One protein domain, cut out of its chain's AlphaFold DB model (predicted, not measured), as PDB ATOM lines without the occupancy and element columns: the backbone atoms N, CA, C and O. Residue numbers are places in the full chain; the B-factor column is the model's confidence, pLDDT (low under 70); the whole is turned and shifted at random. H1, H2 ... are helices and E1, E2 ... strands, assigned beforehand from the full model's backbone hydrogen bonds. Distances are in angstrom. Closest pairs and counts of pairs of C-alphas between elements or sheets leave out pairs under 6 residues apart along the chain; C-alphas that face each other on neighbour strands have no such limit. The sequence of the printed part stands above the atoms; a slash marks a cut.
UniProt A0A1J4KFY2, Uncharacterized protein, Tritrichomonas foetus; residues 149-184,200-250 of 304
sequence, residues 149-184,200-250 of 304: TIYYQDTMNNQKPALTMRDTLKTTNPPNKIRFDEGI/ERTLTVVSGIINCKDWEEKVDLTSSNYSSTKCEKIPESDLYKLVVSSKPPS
ATOM      1  N   THR A 149     219.374 233.017 206.839       98.00
ATOM      2  CA  THR A 149     218.462 232.611 207.912       98.00
ATOM      3  C   THR A 149     219.276 232.030 209.060       98.00
ATOM      4  O   THR A 149     219.958 231.014 208.892       98.00
ATOM      5  N   ILE A 150     219.204 232.664 210.228       96.75
ATOM      6  CA  ILE A 150     219.888 232.205 211.439       96.75
ATOM      7  C   ILE A 150     218.848 231.624 212.387       96.75
ATOM      8  O   ILE A 150     217.976 232.340 212.881       96.75
ATOM      9  N   TYR A 151     218.970 230.330 212.665       94.38
ATOM     10  CA  TYR A 151     218.179 229.691 213.702       94.38
ATOM     11  C   TYR A 151     218.787 230.003 215.064       94.38
ATOM     12  O   TYR A 151     219.983 229.787 215.282       94.38
ATOM     13  N   TYR A 152     217.967 230.492 215.987       90.62
ATOM     14  CA  TYR A 152     218.390 230.837 217.342       90.62
ATOM     15  C   TYR A 152     217.511 230.149 218.383       90.62
ATOM     16  O   TYR A 152     216.399 229.721 218.089       90.62
ATOM     17  N   GLN A 153     218.040 230.020 219.598       86.75
ATOM     18  CA  GLN A 153     217.267 229.588 220.752       86.75
ATOM     19  C   GLN A 153     217.271 230.712 221.771       86.75
ATOM     20  O   GLN A 153     218.328 231.213 222.158       86.75
ATOM     21  N   ASP A 154     216.078 231.054 222.233       75.12
ATOM     22  CA  ASP A 154     215.843 232.146 223.159       75.12
ATOM     23  C   ASP A 154     216.650 232.040 224.451       75.12
ATOM     24  O   ASP A 154     216.998 233.047 225.040       75.12
ATOM     25  N   THR A 155     216.998 230.845 224.912       71.38
ATOM     26  CA  THR A 155     217.712 230.655 226.182       71.38
ATOM     27  C   THR A 155     219.227 230.846 226.086       71.38
ATOM     28  O   THR A 155     219.904 230.819 227.114       71.38
ATOM     29  N   MET A 156     219.787 231.040 224.887       69.62
ATOM     30  CA  MET A 156     221.235 231.044 224.676       69.62
ATOM     31  C   MET A 156     221.761 232.429 224.296       69.62
ATOM     32  O   MET A 156     221.444 232.967 223.240       69.62
ATOM     33  N   ASN A 157     222.657 232.971 225.125       73.56
ATOM     34  CA  ASN A 157     223.530 234.064 224.701       73.56
ATOM     35  C   ASN A 157     224.583 233.500 223.750       73.56
ATOM     36  O   ASN A 157     225.491 232.787 224.183       73.56
ATOM     37  N   ASN A 158     224.469 233.816 222.461       74.19
ATOM     38  CA  ASN A 158     225.396 233.302 221.466       74.19
ATOM     39  C   ASN A 158     226.476 234.340 221.143       74.19
ATOM     40  O   ASN A 158     226.314 235.217 220.289       74.19
ATOM     41  N   GLN A 159     227.601 234.232 221.851       81.69
ATOM     42  CA  GLN A 159     228.788 235.043 221.567       81.69
ATOM     43  C   GLN A 159     229.507 234.592 220.291       81.69
ATOM     44  O   GLN A 159     230.263 235.368 219.706       81.69
ATOM     45  N   LYS A 160     229.282 233.349 219.852       92.19
ATOM     46  CA  LYS A 160     229.870 232.823 218.628       92.19
ATOM     47  C   LYS A 160     229.133 233.439 217.432       92.19
ATOM     48  O   LYS A 160     227.909 233.333 217.361       92.19
ATOM     49  N   PRO A 161     229.844 234.081 216.493       96.12
ATOM     50  CA  PRO A 161     229.208 234.667 215.324       96.12
ATOM     51  C   PRO A 161     228.593 233.581 214.442       96.12
ATOM     52  O   PRO A 161     229.258 232.585 214.148       96.12
ATOM     53  N   ALA A 162     227.364 233.785 213.968       96.88
ATOM     54  CA  ALA A 162     226.753 232.874 213.000       96.88
ATOM     55  C   ALA A 162     227.564 232.844 211.691       96.88
ATOM     56  O   ALA A 162     227.771 231.779 211.116       96.88
ATOM     57  N   LEU A 163     228.100 233.993 211.273       97.19
ATOM     58  CA  LEU A 163     228.965 234.139 210.107       97.19
ATOM     59  C   LEU A 163     230.301 234.805 210.475       97.19
ATOM     60  O   LEU A 163     230.335 235.845 211.126       97.19
ATOM     61  N   THR A 164     231.416 234.245 210.026       96.94
ATOM     62  CA  THR A 164     232.751 234.834 210.191       96.94
ATOM     63  C   THR A 164     233.359 235.110 208.826       96.94
ATOM     64  O   THR A 164     233.523 234.191 208.025       96.94
ATOM     65  N   MET A 165     233.732 236.360 208.583       95.06
ATOM     66  CA  MET A 165     234.452 236.775 207.385       95.06
ATOM     67  C   MET A 165     235.952 236.750 207.670       95.06
ATOM     68  O   MET A 165     236.419 237.377 208.622       95.06
ATOM     69  N   ARG A 166     236.722 236.017 206.862       91.88
ATOM     70  CA  ARG A 166     238.187 236.103 206.901       91.88
ATOM     71  C   ARG A 166     238.671 237.389 206.240       91.88
ATOM     72  O   ARG A 166     237.994 237.989 205.406       91.88
ATOM     73  N   ASP A 167     239.893 237.780 206.589       71.44
ATOM     74  CA  ASP A 167     240.487 239.060 206.204       71.44
ATOM     75  C   ASP A 167     240.545 239.327 204.689       71.44
ATOM     76  O   ASP A 167     240.606 240.480 204.267       71.44
ATOM     77  N   THR A 168     240.509 238.287 203.860       69.12
ATOM     78  CA  THR A 168     240.503 238.386 202.395       69.12
ATOM     79  C   THR A 168     239.171 238.852 201.805       69.12
ATOM     80  O   THR A 168     239.132 239.215 200.636       69.12
ATOM     81  N   LEU A 169     238.091 238.875 202.593       68.50
ATOM     82  CA  LEU A 169     236.725 239.160 202.137       68.50
ATOM     83  C   LEU A 169     236.095 240.392 202.803       68.50
ATOM     84  O   LEU A 169     234.874 240.557 202.814       68.50
ATOM     85  N   LYS A 170     236.923 241.294 203.333       66.75
ATOM     86  CA  LYS A 170     236.497 242.480 204.097       66.75
ATOM     87  C   LYS A 170     235.528 243.427 203.371       66.75
ATOM     88  O   LYS A 170     234.847 244.203 204.038       66.75
ATOM     89  N   THR A 171     235.479 243.377 202.040       71.25
ATOM     90  CA  THR A 171     234.647 244.235 201.175       71.25
ATOM     91  C   THR A 171     233.464 243.494 200.551       71.25
ATOM     92  O   THR A 171     232.889 243.975 199.577       71.25
ATOM     93  N   THR A 172     233.124 242.306 201.050       78.06
ATOM     94  CA  THR A 172     231.994 241.538 200.512       78.06
ATOM     95  C   THR A 172     230.686 242.257 200.826       78.06
ATOM     96  O   THR A 172     230.454 242.688 201.959       78.06
ATOM     97  N   ASN A 173     229.829 242.381 199.815       92.69
ATOM     98  CA  ASN A 173     228.493 242.939 199.986       92.69
ATOM     99  C   ASN A 173     227.678 242.072 200.962       92.69
ATOM    100  O   ASN A 173     227.807 240.843 200.935       92.69
ATOM    101  N   PRO A 174     226.834 242.679 201.813       96.19
ATOM    102  CA  PRO A 174     225.950 241.914 202.679       96.19
ATOM    103  C   PRO A 174     224.973 241.063 201.852       96.19
ATOM    104  O   PRO A 174     224.697 241.399 200.695       96.19
ATOM    105  N   PRO A 175     224.402 239.996 202.437       97.50
ATOM    106  CA  PRO A 175     223.305 239.273 201.805       97.50
ATOM    107  C   PRO A 175     222.105 240.196 201.567       97.50
ATOM    108  O   PRO A 175     221.934 241.213 202.239       97.50
ATOM    109  N   ASN A 176     221.230 239.825 200.635       97.94
ATOM    110  CA  ASN A 176     220.039 240.607 200.308       97.94
ATOM    111  C   ASN A 176     219.108 240.783 201.523       97.94
ATOM    112  O   ASN A 176     218.450 241.813 201.666       97.94
ATOM    113  N   LYS A 177     219.060 239.780 202.405       98.31
ATOM    114  CA  LYS A 177     218.245 239.797 203.621       98.31
ATOM    115  C   LYS A 177     218.865 238.925 204.709       98.31
ATOM    116  O   LYS A 177     219.361 237.842 204.408       98.31
ATOM    117  N   ILE A 178     218.783 239.361 205.963       98.38
ATOM    118  CA  ILE A 178     219.141 238.585 207.156       98.38
ATOM    119  C   ILE A 178     217.880 238.440 208.003       98.38
ATOM    120  O   ILE A 178     217.287 239.443 208.383       98.38
ATOM    121  N   ARG A 179     217.459 237.210 208.291       97.50
ATOM    122  CA  ARG A 179     216.282 236.911 209.116       97.50
ATOM    123  C   ARG A 179     216.614 235.908 210.212       97.50
ATOM    124  O   ARG A 179     217.599 235.170 210.120       97.50
ATOM    125  N   PHE A 180     215.747 235.857 211.213       95.75
ATOM    126  CA  PHE A 180     215.882 234.954 212.346       95.75
ATOM    127  C   PHE A 180     214.625 234.121 212.494       95.75
ATOM    128  O   PHE A 180     213.522 234.669 212.496       95.75
ATOM    129  N   ASP A 181     214.832 232.826 212.678       93.62
ATOM    130  CA  ASP A 181     213.773 231.866 212.949       93.62
ATOM    131  C   ASP A 181     214.103 231.140 214.259       93.62
ATOM    132  O   ASP A 181     215.264 230.846 214.557       93.62
ATOM    133  N   GLU A 182     213.093 230.862 215.075       89.00
ATOM    134  CA  GLU A 182     213.299 230.090 216.296       89.00
ATOM    135  C   GLU A 182     213.608 228.628 215.939       89.00
ATOM    136  O   GLU A 182     212.899 227.983 215.163       89.00
ATOM    137  N   GLY A 183     214.710 228.101 216.469       80.06
ATOM    138  CA  GLY A 183     215.105 226.711 216.280       80.06
ATOM    139  C   GLY A 183     214.590 225.827 217.413       80.06
ATOM    140  O   GLY A 183     214.763 226.140 218.587       80.06
ATOM    141  N   ILE A 184     214.031 224.669 217.067       74.75
ATOM    142  CA  ILE A 184     213.567 223.680 218.047       74.75
ATOM    143  C   ILE A 184     214.712 222.704 218.356       74.75
ATOM    144  O   ILE A 184     215.159 221.956 217.485       74.75
ATOM    145  N   GLU A 200     219.180 240.789 229.155       82.12
ATOM    146  CA  GLU A 200     219.360 241.193 227.759       82.12
ATOM    147  C   GLU A 200     220.104 240.081 227.018       82.12
ATOM    148  O   GLU A 200     221.191 239.663 227.429       82.12
ATOM    149  N   ARG A 201     219.496 239.587 225.941       86.75
ATOM    150  CA  ARG A 201     220.049 238.487 225.161       86.75
ATOM    151  C   ARG A 201     220.671 239.034 223.907       86.75
ATOM    152  O   ARG A 201     220.075 239.878 223.243       86.75
ATOM    153  N   THR A 202     221.861 238.550 223.589       91.81
ATOM    154  CA  THR A 202     222.606 239.019 222.423       91.81
ATOM    155  C   THR A 202     223.037 237.855 221.546       91.81
ATOM    156  O   THR A 202     223.389 236.779 222.036       91.81
ATOM    157  N   LEU A 203     223.012 238.091 220.236       93.81
ATOM    158  CA  LEU A 203     223.509 237.165 219.229       93.81
ATOM    159  C   LEU A 203     224.396 237.919 218.246       93.81
ATOM    160  O   LEU A 203     224.015 238.955 217.697       93.81
ATOM    161  N   THR A 204     225.596 237.391 218.021       96.31
ATOM    162  CA  THR A 204     226.487 237.929 216.991       96.31
ATOM    163  C   THR A 204     226.101 237.332 215.639       96.31
ATOM    164  O   THR A 204     226.238 236.132 215.413       96.31
ATOM    165  N   VAL A 205     225.606 238.169 214.729       96.75
ATOM    166  CA  VAL A 205     225.176 237.769 213.381       96.75
ATOM    167  C   VAL A 205     226.395 237.481 212.519       96.75
ATOM    168  O   VAL A 205     226.566 236.380 212.001       96.75
ATOM    169  N   VAL A 206     227.268 238.477 212.395       97.00
ATOM    170  CA  VAL A 206     228.470 238.409 211.569       97.00
ATOM    171  C   VAL A 206     229.636 239.092 212.271       97.00
ATOM    172  O   VAL A 206     229.445 240.065 213.001       97.00
ATOM    173  N   SER A 207     230.845 238.582 212.056       96.56
ATOM    174  CA  SER A 207     232.101 239.156 212.542       96.56
ATOM    175  C   SER A 207     233.127 239.258 211.412       96.56
ATOM    176  O   SER A 207     233.121 238.433 210.497       96.56
ATOM    177  N   GLY A 208     234.020 240.246 211.492       95.38
ATOM    178  CA  GLY A 208     235.126 240.421 210.544       95.38
ATOM    179  C   GLY A 208     234.798 241.295 209.326       95.38
ATOM    180  O   GLY A 208     235.437 241.156 208.288       95.38
ATOM    181  N   ILE A 209     233.810 242.191 209.434       95.62
ATOM    182  CA  ILE A 209     233.343 243.051 208.327       95.62
ATOM    183  C   ILE A 209     233.783 244.509 208.498       95.62
ATOM    184  O   ILE A 209     233.948 244.973 209.622       95.62
ATOM    185  N   ILE A 210     233.936 245.260 207.400       94.56
ATOM    186  CA  ILE A 210     234.224 246.710 207.450       94.56
ATOM    187  C   ILE A 210     232.931 247.535 207.353       94.56
ATOM    188  O   ILE A 210     232.751 248.516 208.076       94.56
ATOM    189  N   ASN A 211     232.002 247.136 206.487       94.50
ATOM    190  CA  ASN A 211     230.792 247.881 206.143       94.50
ATOM    191  C   ASN A 211     229.581 247.496 207.009       94.50
ATOM    192  O   ASN A 211     228.512 247.164 206.509       94.50
ATOM    193  N   CYS A 212     229.735 247.538 208.333       96.12
ATOM    194  CA  CYS A 212     228.709 247.030 209.249       96.12
ATOM    195  C   CYS A 212     227.329 247.698 209.110       96.12
ATOM    196  O   CYS A 212     226.319 247.025 209.290       96.12
ATOM    197  N   LYS A 213     227.270 248.979 208.723       96.50
ATOM    198  CA  LYS A 213     225.995 249.674 208.474       96.50
ATOM    199  C   LYS A 213     225.202 249.051 207.324       96.50
ATOM    200  O   LYS A 213     224.007 248.833 207.467       96.50
ATOM    201  N   ASP A 214     225.874 248.692 206.233       96.94
ATOM    202  CA  ASP A 214     225.220 248.049 205.090       96.94
ATOM    203  C   ASP A 214     224.619 246.702 205.502       96.94
ATOM    204  O   ASP A 214     223.546 246.338 205.040       96.94
ATOM    205  N   TRP A 215     225.300 245.964 206.386       97.62
ATOM    206  CA  TRP A 215     224.797 244.709 206.944       97.62
ATOM    207  C   TRP A 215     223.611 244.923 207.882       97.62
ATOM    208  O   TRP A 215     222.648 244.162 207.826       97.62
ATOM    209  N   GLU A 216     223.676 245.950 208.729       97.44
ATOM    210  CA  GLU A 216     222.608 246.337 209.652       97.44
ATOM    211  C   GLU A 216     221.293 246.635 208.913       97.44
ATOM    212  O   GLU A 216     220.241 246.151 209.323       97.44
ATOM    213  N   GLU A 217     221.350 247.323 207.770       97.75
ATOM    214  CA  GLU A 217     220.176 247.626 206.933       97.75
ATOM    215  C   GLU A 217     219.497 246.385 206.327       97.75
ATOM    216  O   GLU A 217     218.349 246.456 205.886       97.75
ATOM    217  N   LYS A 218     220.190 245.240 206.283       98.19
ATOM    218  CA  LYS A 218     219.646 243.974 205.761       98.19
ATOM    219  C   LYS A 218     218.967 243.130 206.827       98.19
ATOM    220  O   LYS A 218     218.367 242.109 206.488       98.19
ATOM    221  N   VAL A 219     219.069 243.526 208.093       98.12
ATOM    222  CA  VAL A 219     218.498 242.787 209.214       98.12
ATOM    223  C   VAL A 219     216.992 243.009 209.294       98.12
ATOM    224  O   VAL A 219     216.515 244.115 209.518       98.12
ATOM    225  N   ASP A 220     216.241 241.920 209.169       97.75
ATOM    226  CA  ASP A 220     214.806 241.866 209.406       97.75
ATOM    227  C   ASP A 220     214.530 241.229 210.773       97.75
ATOM    228  O   ASP A 220     214.726 240.029 210.976       97.75
ATOM    229  N   LEU A 221     214.077 242.056 211.715       95.38
ATOM    230  CA  LEU A 221     213.749 241.644 213.080       95.38
ATOM    231  C   LEU A 221     212.276 241.242 213.259       95.38
ATOM    232  O   LEU A 221     211.900 240.848 214.360       95.38
ATOM    233  N   THR A 222     211.436 241.334 212.220       92.81
ATOM    234  CA  THR A 222     209.969 241.182 212.340       92.81
ATOM    235  C   THR A 222     209.515 239.808 212.833       92.81
ATOM    236  O   THR A 222     208.470 239.712 213.472       92.81
ATOM    237  N   SER A 223     210.297 238.760 212.569       87.75
ATOM    238  CA  SER A 223     210.024 237.376 212.981       87.75
ATOM    239  C   SER A 223     210.777 236.944 214.244       87.75
ATOM    240  O   SER A 223     210.822 235.754 214.547       87.75
ATOM    241  N   SER A 224     211.406 237.874 214.969       90.19
ATOM    242  CA  SER A 224     212.353 237.545 216.038       90.19
ATOM    243  C   SER A 224     212.037 238.216 217.375       90.19
ATOM    244  O   SER A 224     211.397 239.263 217.419       90.19
ATOM    245  N   ASN A 225     212.576 237.661 218.464       88.75
ATOM    246  CA  ASN A 225     212.538 238.269 219.800       88.75
ATOM    247  C   ASN A 225     213.613 239.358 220.000       88.75
ATOM    248  O   ASN A 225     213.702 239.977 221.067       88.75
ATOM    249  N   TYR A 226     214.441 239.612 218.983       91.75
ATOM    250  CA  TYR A 226     215.398 240.710 218.977       91.75
ATOM    251  C   TYR A 226     214.711 242.018 218.578       91.75
ATOM    252  O   TYR A 226     213.799 242.048 217.756       91.75
ATOM    253  N   SER A 227     215.157 243.129 219.156       93.12
ATOM    254  CA  SER A 227     214.542 244.447 218.959       93.12
ATOM    255  C   SER A 227     215.483 245.515 218.435       93.12
ATOM    256  O   SER A 227     215.031 246.592 218.054       93.12
ATOM    257  N   SER A 228     216.784 245.253 218.491       94.81
ATOM    258  CA  SER A 228     217.808 246.213 218.109       94.81
ATOM    259  C   SER A 228     218.987 245.518 217.461       94.81
ATOM    260  O   SER A 228     219.344 244.394 217.811       94.81
ATOM    261  N   THR A 229     219.601 246.237 216.536       96.44
ATOM    262  CA  THR A 229     220.882 245.941 215.908       96.44
ATOM    263  C   THR A 229     221.934 246.901 216.446       96.44
ATOM    264  O   THR A 229     221.627 248.019 216.868       96.44
ATOM    265  N   LYS A 230     223.189 246.460 216.471       96.31
ATOM    266  CA  LYS A 230     224.321 247.305 216.830       96.31
ATOM    267  C   LYS A 230     225.591 246.818 216.154       96.31
ATOM    268  O   LYS A 230     225.942 245.640 216.223       96.31
ATOM    269  N   CYS A 231     226.327 247.760 215.586       97.12
ATOM    270  CA  CYS A 231     227.693 247.549 215.133       97.12
ATOM    271  C   CYS A 231     228.686 247.779 216.273       97.12
ATOM    272  O   CYS A 231     228.753 248.867 216.848       97.12
ATOM    273  N   GLU A 232     229.487 246.767 216.589       96.56
ATOM    274  CA  GLU A 232     230.547 246.855 217.591       96.56
ATOM    275  C   GLU A 232     231.911 246.711 216.921       96.56
ATOM    276  O   GLU A 232     232.146 245.757 216.178       96.56
ATOM    277  N   LYS A 233     232.823 247.653 217.180       96.62
ATOM    278  CA  LYS A 233     234.200 247.574 216.683       96.62
ATOM    279  C   LYS A 233     234.941 246.447 217.410       96.62
ATOM    280  O   LYS A 233     234.867 246.350 218.635       96.62
ATOM    281  N   ILE A 234     235.649 245.604 216.666       94.81
ATOM    282  CA  ILE A 234     236.512 244.562 217.226       94.81
ATOM    283  C   ILE A 234     237.798 245.245 217.721       94.81
ATOM    284  O   ILE A 234     238.434 245.948 216.927       94.81
ATOM    285  N   PRO A 235     238.187 245.081 219.002       95.31
ATOM    286  CA  PRO A 235     239.393 245.700 219.549       95.31
ATOM    287  C   PRO A 235     240.621 245.422 218.681       95.31
ATOM    288  O   PRO A 235     240.747 244.337 218.124       95.31
ATOM    289  N   GLU A 236     241.511 246.411 218.567       93.12
ATOM    290  CA  GLU A 236     242.785 246.287 217.835       93.12
ATOM    291  C   GLU A 236     242.648 246.012 216.323       93.12
ATOM    292  O   GLU A 236     243.628 245.702 215.653       93.12
ATOM    293  N   SER A 237     241.450 246.174 215.753       92.44
ATOM    294  CA  SER A 237     241.215 246.037 214.316       92.44
ATOM    295  C   SER A 237     240.293 247.136 213.791       92.44
ATOM    296  O   SER A 237     239.549 247.750 214.554       92.44
ATOM    297  N   ASP A 238     240.282 247.346 212.477       92.19
ATOM    298  CA  ASP A 238     239.283 248.190 211.804       92.19
ATOM    299  C   ASP A 238     238.031 247.415 211.374       92.19
ATOM    300  O   ASP A 238     237.242 247.882 210.554       92.19
ATOM    301  N   LEU A 239     237.848 246.222 211.940       94.44
ATOM    302  CA  LEU A 239     236.713 245.360 211.676       94.44
ATOM    303  C   LEU A 239     235.623 245.560 212.724       94.44
ATOM    304  O   LEU A 239     235.850 246.000 213.853       94.44
ATOM    305  N   TYR A 240     234.420 245.182 212.333       95.81
ATOM    306  CA  TYR A 240     233.218 245.244 213.133       95.81
ATOM    307  C   TYR A 240     232.580 243.862 213.222       95.81
ATOM    308  O   TYR A 240     232.791 242.979 212.382       95.81
ATOM    309  N   LYS A 241     231.755 243.707 214.251       96.25
ATOM    310  CA  LYS A 241     230.760 242.650 214.363       96.25
ATOM    311  C   LYS A 241     229.370 243.276 214.454       96.25
ATOM    312  O   LYS A 241     229.194 244.316 215.092       96.25
ATOM    313  N   LEU A 242     228.400 242.635 213.819       97.25
ATOM    314  CA  LEU A 242     226.992 242.997 213.907       97.25
ATOM    315  C   LEU A 242     226.338 242.129 214.976       97.25
ATOM    316  O   LEU A 242     226.363 240.898 214.892       97.25
ATOM    317  N   VAL A 243     225.766 242.776 215.980       96.12
ATOM    318  CA  VAL A 243     225.107 242.134 217.115       96.12
ATOM    319  C   VAL A 243     223.635 242.519 217.101       96.12
ATOM    320  O   VAL A 243     223.301 243.685 216.894       96.12
ATOM    321  N   VAL A 244     222.758 241.547 217.335       95.38
ATOM    322  CA  VAL A 244     221.345 241.794 217.638       95.38
ATOM    323  C   VAL A 244     221.099 241.589 219.123       95.38
ATOM    324  O   VAL A 244     221.714 240.713 219.737       95.38
ATOM    325  N   SER A 245     220.223 242.403 219.707       92.56
ATOM    326  CA  SER A 245     219.845 242.300 221.115       92.56
ATOM    327  C   SER A 245     218.334 242.296 221.311       92.56
ATOM    328  O   SER A 245     217.589 242.975 220.595       92.56
ATOM    329  N   SER A 246     217.871 241.489 222.264       90.12
ATOM    330  CA  SER A 246     216.498 241.558 222.756       90.12
ATOM    331  C   SER A 246     216.335 242.807 223.619       90.12
ATOM    332  O   SER A 246     217.317 243.325 224.157       90.12
ATOM    333  N   LYS A 247     215.106 243.323 223.760       75.75
ATOM    334  CA  LYS A 247     214.883 244.467 224.652       75.75
ATOM    335  C   LYS A 247     215.368 244.068 226.044       75.75
ATOM    336  O   LYS A 247     214.859 243.076 226.573       75.75
ATOM    337  N   PRO A 248     216.271 244.834 226.682       62.16
ATOM    338  CA  PRO A 248     216.397 244.712 228.117       62.16
ATOM    339  C   PRO A 248     215.007 245.001 228.702       62.16
ATOM    340  O   PRO A 248     214.301 245.878 228.182       62.16
ATOM    341  N   PRO A 249     214.585 244.300 229.766       53.44
ATOM    342  CA  PRO A 249     213.399 244.720 230.489       53.44
ATOM    343  C   PRO A 249     213.601 246.190 230.816       53.44
ATOM    344  O   PRO A 249     214.692 246.588 231.246       53.44
ATOM    345  N   SER A 250     212.588 247.010 230.524       54.78
ATOM    346  CA  SER A 250     212.592 248.419 230.896       54.78
ATOM    347  C   SER A 250     213.104 248.464 232.322       54.78
ATOM    348  O   SER A 250     212.443 247.876 233.178       54.78
TER     349      SER A 250
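What this domain is: This is residues 149 to 184 and 200 to 250 of the 304 residues of an uncharacterized protein of Tritrichomonas foetus (UniProt A0A1J4KFY2). A twisted sheet of four strands makes the main wall, with the short helix H1 packed over E6 on one face. On that same side, near the bend of E4, is a small second sheet, the side-by-side pair E1 and E3, and residues 178 to 179 of E3 also pair, parallel, with residues 219 to 220 of the link from H1 to E5. The printed part has 87 residues, with one named helix and six named strands in the order E1 E2 E3 E4 H1 E5 E6. The large sheet runs E2 E4 E6 E5 and is mixed, E1 and E3 are parallel, and the class is mostly strand, though under half of the residues are in named elements. The whole is compact and rounded, with a radius of gyration of the C-alphas of 12.6 A and spans of 35 by 27 by 21 A.

Where its parts are: Find C-alpha 149 at (218.462, 232.611, 207.912); from there E1 runs to residue 152, 9.6 A. Next come E2, residues 163 to 165, 6.7 A, and E3, residues 177 to 182, 16.7 A. Past the cut, E4 runs from C-alpha 202 at (222.606, 239.019, 222.423) to residue 209, 18.2 A, and bends by 54 degrees at residue 205. H1 is residues 212 to 216, 6.2 A, and E5 is residues 226 to 233, 20.1 A. E6, residues 240 to 246, 19.6 A, ends at C-alpha 246, (216.498, 241.558, 222.756).

How they stand to each other: Begin at edge strand E2, which is parallel to E4 at 21 degrees; look for N 163 and O 205, 2.9 A apart. E4 and E6 are antiparallel at 165 degrees, with N 205 and O 242 at 2.8 A. E5 and E6 form a hairpin, antiparallel at 156 degrees, with N 230 and O 243 at 2.8 A. E4, H1 and E5 form a split strand-helix-strand unit, two strands running the same way with E6 between them, and its crossover is right-handed. H1 is on the sheet, over E6, at a height of 7.9 A; its closest C-alphas to E6 are those of Cys 212 and Tyr 240, 6.2 A apart. Every O i to N i+4 pair in H1 is within hydrogen-bond range. In the small sheet, E1 and E3 are parallel at 31 degrees, with N 150 and O 179 at 3.0 A. The closest C-alphas of E1 and E4 are those of Ile 150 and Val 205, 7.9 A apart. E3 and H1 are only just apart, at 8.3 A.

The domain as a whole: The two farthest C-alphas, those of Thr 168 and Ser 250, are 41.1 A apart. Residues 185 to 199 are not printed, and C-alphas 184 and 200 stand 20.8 A apart across that cut. The link from E2 to E3 is long, with 11 residues. Mean pLDDT of the printed part is 89.7; look for values under 70 at residue 156, residues 168 to 170 and residues 248 to 250.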